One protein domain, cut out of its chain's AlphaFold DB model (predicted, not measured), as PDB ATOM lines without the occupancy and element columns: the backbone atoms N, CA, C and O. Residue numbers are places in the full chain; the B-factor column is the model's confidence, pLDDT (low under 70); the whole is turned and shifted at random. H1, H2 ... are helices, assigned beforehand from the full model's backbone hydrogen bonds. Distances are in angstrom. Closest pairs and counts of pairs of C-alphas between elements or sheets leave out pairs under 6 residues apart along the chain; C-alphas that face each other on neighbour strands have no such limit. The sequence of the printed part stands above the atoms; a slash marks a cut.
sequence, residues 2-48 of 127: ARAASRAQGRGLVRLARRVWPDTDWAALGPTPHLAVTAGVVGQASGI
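What this domain is: This is residues 2 to 48 of the 127 residues of the protein "Urease accessory protein UreF" of Mycobacterium sp. SWH-M1 (UniProt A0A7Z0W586). Two helices lie side by side and run the same way, H1 the longer, and a long link without a named element folds back along them from the end of H1 to the start of H2. The printed part has 47 residues with two named helices, H1 then H2, and no named strand; its class is all helix. It is compact, with a radius of gyration of the C-alphas of 9.9 A, and elongated, spanning 30 by 19 by 16 A.

Where its parts are: H1, residues 2 to 20, begins at C-alpha 2 (-10.095, -26.667, -9.404) and measures 27.0 A from first to last C-alpha. H2, residues 35 to 46, measures 15.9 A and ends at C-alpha 46 (-30.904, -38.424, -21.281).

How they stand to each other: H1 and H2 touch, the closest C-alphas being those of Gly 10 and Leu 35, 3.8 A apart. They run the same way at a shallow tilt of 19 degrees. In H2 every O i to N i+4 pair is within hydrogen-bond range; in H1, 14 of 15 are.

The domain as a whole: The C-alphas farthest apart, those of Ala 2 and Asp 23, are 31.1 A apart. The link from H1 to H2, residues 21 to 34, is long. The printed part has no cut, and no printed residue has a pLDDT under 70.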
ATOM      1  N   ALA A   2      -8.998 -25.697  -9.232       90.44
ATOM      2  CA  ALA A   2     -10.095 -26.667  -9.404       90.44
ATOM      3  C   ALA A   2     -11.383 -26.096 -10.037       90.44
ATOM      4  O   ALA A   2     -11.974 -26.707 -10.930       90.44
ATOM      5  N   ARG A   3     -11.788 -24.871  -9.665       92.81
ATOM      6  CA  ARG A   3     -12.953 -24.197 -10.276       92.81
ATOM      7  C   ARG A   3     -12.808 -24.023 -11.790       92.81
ATOM      8  O   ARG A   3     -13.778 -24.223 -12.518       92.81
ATOM      9  N   ALA A   4     -11.617 -23.664 -12.269       93.69
ATOM     10  CA  ALA A   4     -11.363 -23.469 -13.694       93.69
ATOM     11  C   ALA A   4     -11.426 -24.801 -14.457       93.69
ATOM     12  O   ALA A   4     -12.075 -24.865 -15.502       93.69
ATOM     13  N   ALA A   5     -10.839 -25.865 -13.897       93.25
ATOM     14  CA  ALA A   5     -10.903 -27.214 -14.455       93.25
ATOM     15  C   ALA A   5     -12.353 -27.719 -14.552       93.25
ATOM     16  O   ALA A   5     -12.801 -28.118 -15.627       93.25
ATOM     17  N   SER A   6     -13.128 -27.583 -13.471       95.12
ATOM     18  CA  SER A   6     -14.549 -27.950 -13.439       95.12
ATOM     19  C   SER A   6     -15.370 -27.206 -14.502       95.12
ATOM     20  O   SER A   6     -16.167 -27.822 -15.210       95.12
ATOM     21  N   ARG A   7     -15.143 -25.896 -14.686       97.38
ATOM     22  CA  ARG A   7     -15.822 -25.115 -15.737       97.38
ATOM     23  C   ARG A   7     -15.370 -25.494 -17.146       97.38
ATOM     24  O   ARG A   7     -16.171 -25.437 -18.076       97.38
ATOM     25  N   ALA A   8     -14.102 -25.850 -17.341       96.06
ATOM     26  CA  ALA A   8     -13.603 -26.307 -18.637       96.06
ATOM     27  C   ALA A   8     -14.254 -27.637 -19.047       96.06
ATOM     28  O   ALA A   8     -14.743 -27.755 -20.173       96.06
ATOM     29  N   GLN A   9     -14.336 -28.588 -18.114       96.00
ATOM     30  CA  GLN A   9     -15.013 -29.868 -18.320       96.00
ATOM     31  C   GLN A   9     -16.518 -29.675 -18.548       96.00
ATOM     32  O   GLN A   9     -17.059 -30.201 -19.520       96.00
ATOM     33  N   GLY A  10     -17.178 -28.831 -17.746       97.62
ATOM     34  CA  GLY A  10     -18.595 -28.500 -17.920       97.62
ATOM     35  C   GLY A  10     -18.911 -27.900 -19.293       97.62
ATOM     36  O   GLY A  10     -19.856 -28.342 -19.947       97.62
ATOM     37  N   ARG A  11     -18.085 -26.972 -19.803       97.31
ATOM     38  CA  ARG A  11     -18.219 -26.461 -21.184       97.31
ATOM     39  C   ARG A  11     -18.031 -27.551 -22.236       97.31
ATOM     40  O   ARG A  11     -18.747 -27.566 -23.237       97.31
ATOM     41  N   GLY A  12     -17.050 -28.432 -22.037       96.56
ATOM     42  CA  GLY A  12     -16.804 -29.570 -22.923       96.56
ATOM     43  C   GLY A  12     -18.024 -30.482 -23.022       96.56
ATOM     44  O   GLY A  12     -18.445 -30.814 -24.131       96.56
ATOM     45  N   LEU A  13     -18.626 -30.800 -21.875       97.25
ATOM     46  CA  LEU A  13     -19.812 -31.639 -21.793       97.25
ATOM     47  C   LEU A  13     -21.044 -30.966 -22.418       97.25
ATOM     48  O   LEU A  13     -21.703 -31.601 -23.231       97.25
ATOM     49  N   VAL A  14     -21.310 -29.676 -22.159       97.69
ATOM     50  CA  VAL A  14     -22.420 -28.948 -22.822       97.69
ATOM     51  C   VAL A  14     -22.264 -28.953 -24.341       97.69
ATOM     52  O   VAL A  14     -23.238 -29.139 -25.070       97.69
ATOM     53  N   ARG A  15     -21.040 -28.754 -24.844       96.81
ATOM     54  CA  ARG A  15     -20.776 -28.761 -26.290       96.81
ATOM     55  C   ARG A  15     -21.125 -30.106 -26.925       96.81
ATOM     56  O   ARG A  15     -21.637 -30.118 -28.041       96.81
ATOM     57  N   LEU A  16     -20.834 -31.211 -26.238       97.25
ATOM     58  CA  LEU A  16     -21.247 -32.541 -26.674       97.25
ATOM     59  C   LEU A  16     -22.767 -32.708 -26.555       97.25
ATOM     60  O   LEU A  16     -23.410 -33.090 -27.526       97.25
ATOM     61  N   ALA A  17     -23.341 -32.355 -25.406       97.12
ATOM     62  CA  ALA A  17     -24.755 -32.543 -25.105       97.12
ATOM     63  C   ALA A  17     -25.678 -31.841 -26.111       97.12
ATOM     64  O   ALA A  17     -26.627 -32.449 -26.589       97.12
ATOM     65  N   ARG A  18     -25.335 -30.620 -26.545       96.81
ATOM     66  CA  ARG A  18     -26.065 -29.891 -27.604       96.81
ATOM     67  C   ARG A  18     -26.155 -30.642 -28.934       96.81
ATOM     68  O   ARG A  18     -27.071 -30.392 -29.704       96.81
ATOM     69  N   ARG A  19     -25.190 -31.517 -29.235       97.50
ATOM     70  CA  ARG A  19     -25.203 -32.341 -30.455       97.50
ATOM     71  C   ARG A  19     -26.032 -33.611 -30.288       97.50
ATOM     72  O   ARG A  19     -26.541 -34.114 -31.279       97.50
ATOM     73  N   VAL A  20     -26.116 -34.137 -29.067       97.94
ATOM     74  CA  VAL A  20     -26.821 -35.389 -28.756       97.94
ATOM     75  C   VAL A  20     -28.310 -35.136 -28.501       97.94
ATOM     76  O   VAL A  20     -29.141 -35.892 -28.988       97.94
ATOM     77  N   TRP A  21     -28.644 -34.047 -27.803       97.25
ATOM     78  CA  TRP A  21     -30.015 -33.625 -27.497       97.25
ATOM     79  C   TRP A  21     -30.260 -32.208 -28.039       97.25
ATOM     80  O   TRP A  21     -30.207 -31.232 -27.277       97.25
ATOM     81  N   PRO A  22     -30.475 -32.073 -29.363       95.81
ATOM     82  CA  PRO A  22     -30.631 -30.771 -30.012       95.81
ATOM     83  C   PRO A  22     -31.892 -30.021 -29.562       95.81
ATOM     84  O   PRO A  22     -31.888 -28.795 -29.558       95.81
ATOM     85  N   ASP A  23     -32.930 -30.744 -29.133       95.25
ATOM     86  CA  ASP A  23     -34.224 -30.172 -28.737       95.25
ATOM     87  C   ASP A  23     -34.277 -29.729 -27.262       95.25
ATOM     88  O   ASP A  23     -35.285 -29.202 -26.797       95.25
ATOM     89  N   THR A  24     -33.201 -29.944 -26.496       95.88
ATOM     90  CA  THR A  24     -33.107 -29.499 -25.095       95.88
ATOM     91  C   THR A  24     -32.603 -28.059 -25.019       95.88
ATOM     92  O   THR A  24     -31.605 -27.711 -25.652       95.88
ATOM     93  N   ASP A  25     -33.243 -27.221 -24.197       94.31
ATOM     94  CA  ASP A  25     -32.731 -25.881 -23.909       94.31
ATOM     95  C   ASP A  25     -31.552 -25.936 -22.924       94.31
ATOM     96  O   ASP A  25     -31.684 -26.302 -21.756       94.31
ATOM     97  N   TRP A  26     -30.378 -25.530 -23.404       95.94
ATOM     98  CA  TRP A  26     -29.139 -25.473 -22.629       95.94
ATOM     99  C   TRP A  26     -28.798 -24.056 -22.139       95.94
ATOM    100  O   TRP A  26     -27.721 -23.862 -21.564       95.94
ATOM    101  N   ALA A  27     -29.638 -23.049 -22.403       93.56
ATOM    102  CA  ALA A  27     -29.354 -21.648 -22.085       93.56
ATOM    103  C   ALA A  27     -29.245 -21.398 -20.572       93.56
ATOM    104  O   ALA A  27     -28.375 -20.638 -20.138       93.56
ATOM    105  N   ALA A  28     -30.049 -22.100 -19.767       93.31
ATOM    106  CA  ALA A  28     -30.078 -21.963 -18.308       93.31
ATOM    107  C   ALA A  28     -28.735 -22.284 -17.617       93.31
ATOM    108  O   ALA A  28     -28.465 -21.782 -16.529       93.31
ATOM    109  N   LEU A  29     -27.858 -23.075 -18.249       95.62
ATOM    110  CA  LEU A  29     -26.526 -23.393 -17.715       95.62
ATOM    111  C   LEU A  29     -25.533 -22.220 -17.800       95.62
ATOM    112  O   LEU A  29     -24.481 -22.238 -17.154       95.62
ATOM    113  N   GLY A  30     -25.832 -21.204 -18.613       94.62
ATOM    114  CA  GLY A  30     -24.917 -20.101 -18.879       94.62
ATOM    115  C   GLY A  30     -23.640 -20.523 -19.631       94.62
ATOM    116  O   GLY A  30     -23.524 -21.639 -20.144       94.62
ATOM    117  N   PRO A  31     -22.648 -19.621 -19.745       92.50
ATOM    118  CA  PRO A  31     -21.496 -19.822 -20.631       92.50
ATOM    119  C   PRO A  31     -20.380 -20.688 -20.030       92.50
ATOM    120  O   PRO A  31     -19.549 -21.234 -20.758       92.50
ATOM    121  N   THR A  32     -20.305 -20.792 -18.700       95.25
ATOM    122  CA  THR A  32     -19.214 -21.493 -18.001       95.25
ATOM    123  C   THR A  32     -19.728 -22.391 -16.869       95.25
ATOM    124  O   THR A  32     -19.267 -22.249 -15.734       95.25
ATOM    125  N   PRO A  33     -20.676 -23.307 -17.133       97.38
ATOM    126  CA  PRO A  33     -21.228 -24.162 -16.090       97.38
ATOM    127  C   PRO A  33     -20.159 -25.085 -15.505       97.38
ATOM    128  O   PRO A  33     -19.234 -25.516 -16.198       97.38
ATOM    129  N   HIS A  34     -20.291 -25.386 -14.216       96.94
ATOM    130  CA  HIS A  34     -19.487 -26.404 -13.547       96.94
ATOM    131  C   HIS A  34     -19.896 -27.805 -14.012       96.94
ATOM    132  O   HIS A  34     -21.078 -28.052 -14.248       96.94
ATOM    133  N   LEU A  35     -18.928 -28.728 -14.094       96.19
ATOM    134  CA  LEU A  35     -19.162 -30.107 -14.538       96.19
ATOM    135  C   LEU A  35     -20.334 -30.778 -13.814       96.19
ATOM    136  O   LEU A  35     -21.180 -31.353 -14.484       96.19
ATOM    137  N   ALA A  36     -20.401 -30.679 -12.483       94.12
ATOM    138  CA  ALA A  36     -21.443 -31.331 -11.689       94.12
ATOM    139  C   ALA A  36     -22.857 -30.867 -12.087       94.12
ATOM    140  O   ALA A  36     -23.746 -31.688 -12.298       94.12
ATOM    141  N   VAL A  37     -23.040 -29.555 -12.279       94.94
ATOM    142  CA  VAL A  37     -24.321 -28.980 -12.718       94.94
ATOM    143  C   VAL A  37     -24.654 -29.450 -14.132       94.94
ATOM    144  O   VAL A  37     -25.764 -29.914 -14.385       94.94
ATOM    145  N   THR A  38     -23.686 -29.388 -15.052       97.31
ATOM    146  CA  THR A  38     -23.886 -29.873 -16.423       97.31
ATOM    147  C   THR A  38     -24.247 -31.357 -16.450       97.31
ATOM    148  O   THR A  38     -25.155 -31.738 -17.179       97.31
ATOM    149  N   ALA A  39     -23.559 -32.193 -15.671       96.62
ATOM    150  CA  ALA A  39     -23.797 -33.631 -15.611       96.62
ATOM    151  C   ALA A  39     -25.217 -33.951 -15.129       96.62
ATOM    152  O   ALA A  39     -25.875 -34.792 -15.730       96.62
ATOM    153  N   GLY A  40     -25.719 -33.230 -14.119       95.38
ATOM    154  CA  GLY A  40     -27.104 -33.365 -13.665       95.38
ATOM    155  C   GLY A  40     -28.120 -33.041 -14.765       95.38
ATOM    156  O   GLY A  40     -29.031 -33.831 -15.008       95.38
ATOM    157  N   VAL A  41     -27.936 -31.927 -15.485       96.69
ATOM    158  CA  VAL A  41     -28.831 -31.548 -16.599       96.69
ATOM    159  C   VAL A  41     -28.738 -32.539 -17.764       96.69
ATOM    160  O   VAL A  41     -29.759 -32.886 -18.350       96.69
ATOM    161  N   VAL A  42     -27.544 -33.054 -18.071       97.50
ATOM    162  CA  VAL A  42     -27.364 -34.130 -19.062       97.50
ATOM    163  C   VAL A  42     -28.076 -35.410 -18.631       97.50
ATOM    164  O   VAL A  42     -28.753 -36.024 -19.452       97.50
ATOM    165  N   GLY A  43     -27.981 -35.786 -17.354       96.56
ATOM    166  CA  GLY A  43     -28.722 -36.913 -16.792       96.56
ATOM    167  C   GLY A  43     -30.222 -36.773 -17.042       96.56
ATOM    168  O   GLY A  43     -30.830 -37.670 -17.627       96.56
ATOM    169  N   GLN A  44     -30.788 -35.602 -16.730       95.69
ATOM    170  CA  GLN A  44     -32.198 -35.297 -16.995       95.69
ATOM    171  C   GLN A  44     -32.548 -35.372 -18.490       95.69
ATOM    172  O   GLN A  44     -33.500 -36.056 -18.855       95.69
ATOM    173  N   ALA A  45     -31.759 -34.736 -19.363       97.00
ATOM    174  CA  ALA A  45     -31.989 -34.753 -20.811       97.00
ATOM    175  C   ALA A  45     -31.910 -36.168 -21.416       97.00
ATOM    176  O   ALA A  45     -32.609 -36.484 -22.375       97.00
ATOM    177  N   SER A  46     -31.071 -37.036 -20.842       96.38
ATOM    178  CA  SER A  46     -30.904 -38.424 -21.281       96.38
ATOM    179  C   SER A  46     -31.992 -39.383 -20.782       96.38
ATOM    180  O   SER A  46     -32.056 -40.517 -21.253       96.38
ATOM    181  N   GLY A  47     -32.827 -38.959 -19.828       95.88
ATOM    182  CA  GLY A  47     -33.872 -39.792 -19.225       95.88
ATOM    183  C   GLY A  47     -33.358 -40.895 -18.291       95.88
ATOM    184  O   GLY A  47     -34.145 -41.736 -17.856       95.88
ATOM    185  N   ILE A  48     -32.060 -40.922 -17.969       95.56
ATOM    186  CA  ILE A  48     -31.509 -41.890 -17.015       95.56
ATOM    187  C   ILE A  48     -31.828 -41.471 -15.577       95.56
ATOM    188  O   ILE A  48     -31.900 -40.287 -15.246       95.56
TER     189      ILE A  48